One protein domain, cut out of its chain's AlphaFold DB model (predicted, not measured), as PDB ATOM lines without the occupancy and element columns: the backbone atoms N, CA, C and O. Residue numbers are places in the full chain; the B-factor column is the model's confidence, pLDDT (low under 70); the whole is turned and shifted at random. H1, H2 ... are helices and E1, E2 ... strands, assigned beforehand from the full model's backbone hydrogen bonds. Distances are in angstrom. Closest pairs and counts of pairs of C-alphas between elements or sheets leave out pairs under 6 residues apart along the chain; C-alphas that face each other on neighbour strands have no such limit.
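Overview. This is residues 3 to 47 of the 123 residues of the protein "COP9 signalosome complex subunit 3" of Schistosoma rodhaini (UniProt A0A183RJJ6). A small hairpin of two strands, E1 and E2, has the longer helix H2 over one face, and the short helix H1 stands crosswise to H2 at one end. The 45 printed residues hold H1, H2, E1 and E2 in that order, of mixed class, with an antiparallel sheet E1 - E2. The whole is compact, with a radius of gyration of the C-alphas of 9.6 A and spans of 24 by 19 by 14 A.

Along the chain. H1, residues 5 to 11, begins at C-alpha 5 (-39.681, 2.119, -28.662) and measures 10.0 A. H2, residues 17 to 29, measures 18.2 A. E1, residues 35 to 38, measures 9.9 A; E2, residues 43 to 46, measures 9.8 A and ends at C-alpha 46 (-38.526, 6.288, -39.863).

Arrangement. Residues 3 to 4 pair antiparallel with residues 43 to 44 of E2. H1 and residues 17 to 21 of H2 touch, about perpendicular at 84 degrees; their closest C-alphas, of Ala 9 and Ala 20, are 5.3 A apart. The closest C-alphas of H2 and E1, of Ile 28 and Ala 35, are 6.5 A apart. The hairpin E1 and E2 is antiparallel at 161 degrees, with N 36 and O 45 within hydrogen-bond range at 2.8 A. In H1 and H2 every O i to N i+4 pair is within hydrogen-bond range.

Size, cuts and confidence. The C-alphas farthest apart, of Ser 15 and Leu 47, are 25.4 A apart. The printed part has no cut, the three links are tight, and no printed residue is under 70 in pLDDT.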
ATOM      1  N   LEU A   3     -42.484   2.419 -35.602       93.06
ATOM      2  CA  LEU A   3     -42.277   1.346 -34.617       93.06
ATOM      3  C   LEU A   3     -42.365   1.880 -33.182       93.06
ATOM      4  O   LEU A   3     -41.961   3.007 -32.920       93.06
ATOM      5  N   SER A   4     -42.846   1.065 -32.240       94.31
ATOM      6  CA  SER A   4     -42.792   1.401 -30.811       94.31
ATOM      7  C   SER A   4     -41.363   1.284 -30.271       94.31
ATOM      8  O   SER A   4     -40.650   0.333 -30.599       94.31
ATOM      9  N   LEU A   5     -40.957   2.201 -29.385       92.81
ATOM     10  CA  LEU A   5     -39.681   2.119 -28.662       92.81
ATOM     11  C   LEU A   5     -39.567   0.835 -27.830       92.81
ATOM     12  O   LEU A   5     -38.468   0.308 -27.665       92.81
ATOM     13  N   THR A   6     -40.691   0.303 -27.346       93.25
ATOM     14  CA  THR A   6     -40.738  -0.969 -26.613       93.25
ATOM     15  C   THR A   6     -40.381  -2.138 -27.527       93.25
ATOM     16  O   THR A   6     -39.542  -2.963 -27.171       93.25
ATOM     17  N   ASP A   7     -40.953  -2.182 -28.733       92.62
ATOM     18  CA  ASP A   7     -40.641  -3.220 -29.722       92.62
ATOM     19  C   ASP A   7     -39.184  -3.155 -30.172       92.62
ATOM     20  O   ASP A   7     -38.545  -4.195 -30.358       92.62
ATOM     21  N   VAL A   8     -38.648  -1.940 -30.327       91.25
ATOM     22  CA  VAL A   8     -37.226  -1.752 -30.613       91.25
ATOM     23  C   VAL A   8     -36.402  -2.329 -29.467       91.25
ATOM     24  O   VAL A   8     -35.640  -3.261 -29.705       91.25
ATOM     25  N   ALA A   9     -36.612  -1.871 -28.227       92.81
ATOM     26  CA  ALA A   9     -35.867  -2.350 -27.064       92.81
ATOM     27  C   ALA A   9     -35.893  -3.885 -26.937       92.81
ATOM     28  O   ALA A   9     -34.847  -4.496 -26.730       92.81
ATOM     29  N   MET A  10     -37.050  -4.522 -27.150       92.12
ATOM     30  CA  MET A  10     -37.179  -5.983 -27.103       92.12
ATOM     31  C   MET A  10     -36.382  -6.690 -28.205       92.12
ATOM     32  O   MET A  10     -35.681  -7.665 -27.930       92.12
ATOM     33  N   ARG A  11     -36.458  -6.215 -29.455       91.44
ATOM     34  CA  ARG A  11     -35.783  -6.861 -30.597       91.44
ATOM     35  C   ARG A  11     -34.265  -6.801 -30.492       91.44
ATOM     36  O   ARG A  11     -33.598  -7.763 -30.864       91.44
ATOM     37  N   ILE A  12     -33.734  -5.700 -29.966       89.88
ATOM     38  CA  ILE A  12     -32.291  -5.514 -29.762       89.88
ATOM     39  C   ILE A  12     -31.835  -5.810 -28.326       89.88
ATOM     40  O   ILE A  12     -30.674  -5.586 -27.998       89.88
ATOM     41  N   LYS A  13     -32.717  -6.398 -27.502       90.75
ATOM     42  CA  LYS A  13     -32.444  -6.863 -26.130       90.75
ATOM     43  C   LYS A  13     -31.846  -5.783 -25.220       90.75
ATOM     44  O   LYS A  13     -30.957  -6.068 -24.420       90.75
ATOM     45  N   LEU A  14     -32.329  -4.553 -25.354       90.38
ATOM     46  CA  LEU A  14     -31.958  -3.454 -24.470       90.38
ATOM     47  C   LEU A  14     -32.726  -3.521 -23.152       90.38
ATOM     48  O   LEU A  14     -33.800  -4.120 -23.067       90.38
ATOM     49  N   SER A  15     -32.178  -2.869 -22.128       86.62
ATOM     50  CA  SER A  15     -32.747  -2.878 -20.777       86.62
ATOM     51  C   SER A  15     -34.087  -2.140 -20.674       86.62
ATOM     52  O   SER A  15     -34.884  -2.430 -19.782       86.62
ATOM     53  N   GLY A  16     -34.372  -1.220 -21.603       90.06
ATOM     54  CA  GLY A  16     -35.639  -0.500 -21.651       90.06
ATOM     55  C   GLY A  16     -35.748   0.503 -22.798       90.06
ATOM     56  O   GLY A  16     -34.832   0.681 -23.603       90.06
ATOM     57  N   THR A  17     -36.889   1.191 -22.850       91.75
ATOM     58  CA  THR A  17     -37.222   2.173 -23.896       91.75
ATOM     59  C   THR A  17     -36.297   3.389 -23.899       91.75
ATOM     60  O   THR A  17     -35.981   3.895 -24.969       91.75
ATOM     61  N   GLN A  18     -35.800   3.815 -22.734       92.25
ATOM     62  CA  GLN A  18     -34.849   4.931 -22.609       92.25
ATOM     63  C   GLN A  18     -33.506   4.639 -23.292       92.25
ATOM     64  O   GLN A  18     -32.909   5.515 -23.915       92.25
ATOM     65  N   GLU A  19     -33.025   3.399 -23.187       92.25
ATOM     66  CA  GLU A  19     -31.777   2.983 -23.827       92.25
ATOM     67  C   GLU A  19     -31.955   2.889 -25.349       92.25
ATOM     68  O   GLU A  19     -31.099   3.362 -26.099       92.25
ATOM     69  N   ALA A  20     -33.104   2.370 -25.800       93.69
ATOM     70  CA  ALA A  20     -33.468   2.357 -27.216       93.69
ATOM     71  C   ALA A  20     -33.546   3.776 -27.789       93.69
ATOM     72  O   ALA A  20     -32.981   4.048 -28.845       93.69
ATOM     73  N   GLU A  21     -34.189   4.697 -27.073       93.69
ATOM     74  CA  GLU A  21     -34.304   6.094 -27.480       93.69
ATOM     75  C   GLU A  21     -32.932   6.759 -27.623       93.69
ATOM     76  O   GLU A  21     -32.647   7.374 -28.650       93.69
ATOM     77  N   LYS A  22     -32.052   6.586 -26.628       94.38
ATOM     78  CA  LYS A  22     -30.689   7.125 -26.672       94.38
ATOM     79  C   LYS A  22     -29.921   6.608 -27.889       94.38
ATOM     80  O   LYS A  22     -29.303   7.397 -28.600       94.38
ATOM     81  N   GLN A  23     -29.982   5.304 -28.150       94.25
ATOM     82  CA  GLN A  23     -29.278   4.705 -29.280       94.25
ATOM     83  C   GLN A  23     -29.823   5.212 -30.622       94.25
ATOM     84  O   GLN A  23     -29.050   5.537 -31.522       94.25
ATOM     85  N   ILE A  24     -31.145   5.341 -30.752       93.94
ATOM     86  CA  ILE A  24     -31.784   5.918 -31.942       93.94
ATOM     87  C   ILE A  24     -31.377   7.378 -32.123       93.94
ATOM     88  O   ILE A  24     -31.048   7.783 -33.236       93.94
ATOM     89  N   LEU A  25     -31.330   8.161 -31.046       95.25
ATOM     90  CA  LEU A  25     -30.904   9.555 -31.098       95.25
ATOM     91  C   LEU A  25     -29.458   9.691 -31.596       95.25
ATOM     92  O   LEU A  25     -29.169  10.572 -32.407       95.25
ATOM     93  N   ASP A  26     -28.556   8.816 -31.155       95.81
ATOM     94  CA  ASP A  26     -27.167   8.790 -31.624       95.81
ATOM     95  C   ASP A  26     -27.079   8.395 -33.113       95.81
ATOM     96  O   ASP A  26     -26.307   8.987 -33.879       95.81
ATOM     97  N   MET A  27     -27.932   7.470 -33.570       94.44
ATOM     98  CA  MET A  27     -28.045   7.117 -34.993       94.44
ATOM     99  C   MET A  27     -28.606   8.271 -35.843       94.44
ATOM    100  O   MET A  27     -28.116   8.505 -36.946       94.44
ATOM    101  N   ILE A  28     -29.566   9.046 -35.328       94.62
ATOM    102  CA  ILE A  28     -30.088  10.247 -36.006       94.62
ATOM    103  C   ILE A  28     -29.003  11.329 -36.087       94.62
ATOM    104  O   ILE A  28     -28.764  11.900 -37.150       94.62
ATOM    105  N   LYS A  29     -28.289  11.597 -34.984       94.25
ATOM    106  CA  LYS A  29     -27.218  12.613 -34.932       94.25
ATOM    107  C   LYS A  29     -26.060  12.304 -35.873       94.25
ATOM    108  O   LYS A  29     -25.508  13.215 -36.484       94.25
ATOM    109  N   SER A  30     -25.700  11.030 -35.994       95.81
ATOM    110  CA  SER A  30     -24.674  10.571 -36.936       95.81
ATOM    111  C   SER A  30     -25.163  10.505 -38.387       95.81
ATOM    112  O   SER A  30     -24.361  10.218 -39.272       95.81
ATOM    113  N   LYS A  31     -26.449  10.799 -38.641       92.06
ATOM    114  CA  LYS A  31     -27.126  10.629 -39.936       92.06
ATOM    115  C   LYS A  31     -27.073   9.193 -40.470       92.06
ATOM    116  O   LYS A  31     -27.161   8.980 -41.673       92.06
ATOM    117  N   ALA A  32     -26.925   8.205 -39.586       93.06
ATOM    118  CA  ALA A  32     -26.988   6.794 -39.957       93.06
ATOM    119  C   ALA A  32     -28.418   6.369 -40.325       93.06
ATOM    120  O   ALA A  32     -28.607   5.479 -41.150       93.06
ATOM    121  N   ILE A  33     -29.417   7.013 -39.715       93.44
ATOM    122  CA  ILE A  33     -30.834   6.870 -40.056       93.44
ATOM    123  C   ILE A  33     -31.501   8.243 -40.098       93.44
ATOM    124  O   ILE A  33     -31.102   9.161 -39.377       93.44
ATOM    125  N   PHE A  34     -32.578   8.344 -40.870       94.25
ATOM    126  CA  PHE A  34     -33.490   9.479 -40.834       94.25
ATOM    127  C   PHE A  34     -34.748   9.047 -40.093       94.25
ATOM    128  O   PHE A  34     -35.483   8.164 -40.531       94.25
ATOM    129  N   ALA A  35     -34.963   9.606 -38.911       94.56
ATOM    130  CA  ALA A  35     -36.115   9.274 -38.094       94.56
ATOM    131  C   ALA A  35     -36.467  10.427 -37.156       94.56
ATOM    132  O   ALA A  35     -35.619  11.257 -36.830       94.56
ATOM    133  N   ASN A  36     -37.716  10.445 -36.704       94.44
ATOM    134  CA  ASN A  36     -38.182  11.303 -35.626       94.44
ATOM    135  C   ASN A  36     -38.692  10.450 -34.459       94.44
ATOM    136  O   ASN A  36     -39.285   9.393 -34.678       94.44
ATOM    137  N   ILE A  37     -38.472  10.914 -33.232       95.06
ATOM    138  CA  ILE A  37     -38.924  10.242 -32.014       95.06
ATOM    139  C   ILE A  37     -40.105  11.029 -31.457       95.06
ATOM    140  O   ILE A  37     -39.972  12.207 -31.130       95.06
ATOM    141  N   ASP A  38     -41.251  10.371 -31.327       94.56
ATOM    142  CA  ASP A  38     -42.394  10.903 -30.600       94.56
ATOM    143  C   ASP A  38     -42.409  10.313 -29.186       94.56
ATOM    144  O   ASP A  38     -42.851   9.185 -28.949       94.56
ATOM    145  N   GLN A  39     -41.909  11.100 -28.234       89.81
ATOM    146  CA  GLN A  39     -41.873  10.731 -26.819       89.81
ATOM    147  C   GLN A  39     -43.271  10.638 -26.189       89.81
ATOM    148  O   GLN A  39     -43.428   9.931 -25.197       89.81
ATOM    149  N   GLN A  40     -44.288  11.319 -26.740       92.81
ATOM    150  CA  GLN A  40     -45.651  11.266 -26.197       92.81
ATOM    151  C   GLN A  40     -46.316   9.929 -26.525       92.81
ATOM    152  O   GLN A  40     -46.929   9.317 -25.651       92.81
ATOM    153  N   SER A  41     -46.177   9.462 -27.769       90.81
ATOM    154  CA  SER A  41     -46.693   8.151 -28.188       90.81
ATOM    155  C   SER A  41     -45.735   6.992 -27.898       90.81
ATOM    156  O   SER A  41     -46.140   5.831 -27.956       90.81
ATOM    157  N   GLY A  42     -44.469   7.278 -27.579       92.94
ATOM    158  CA  GLY A  42     -43.436   6.264 -27.371       92.94
ATOM    159  C   GLY A  42     -43.064   5.533 -28.664       92.94
ATOM    160  O   GLY A  42     -42.784   4.329 -28.638       92.94
ATOM    161  N   THR A  43     -43.098   6.233 -29.802       95.12
ATOM    162  CA  THR A  43     -42.842   5.652 -31.125       95.12
ATOM    163  C   THR A  43     -41.744   6.381 -31.890       95.12
ATOM    164  O   THR A  43     -41.390   7.525 -31.614       95.12
ATOM    165  N   VAL A  44     -41.165   5.676 -32.858       94.81
ATOM    166  CA  VAL A  44     -40.131   6.172 -33.763       94.81
ATOM    167  C   VAL A  44     -40.683   6.103 -35.178       94.81
ATOM    168  O   VAL A  44     -41.094   5.039 -35.654       94.81
ATOM    169  N   HIS A  45     -40.672   7.242 -35.854       95.19
ATOM    170  CA  HIS A  45     -41.079   7.396 -37.240       95.19
ATOM    171  C   HIS A  45     -39.838   7.435 -38.126       95.19
ATOM    172  O   HIS A  45     -39.120   8.429 -38.142       95.19
ATOM    173  N   PHE A  46     -39.589   6.359 -38.863       93.75
ATOM    174  CA  PHE A  46     -38.526   6.288 -39.863       93.75
ATOM    175  C   PHE A  46     -38.958   7.011 -41.134       93.75
ATOM    176  O   PHE A  46     -40.038   6.733 -41.678       93.75
ATOM    177  N   LEU A  47     -38.086   7.913 -41.567       93.44
ATOM    178  CA  LEU A  47     -38.199   8.768 -42.734       93.44
ATOM    179  C   LEU A  47     -37.210   8.286 -43.800       93.44
ATOM    180  O   LEU A  47     -36.226   7.614 -43.489       93.44
TER     181      LEU A  47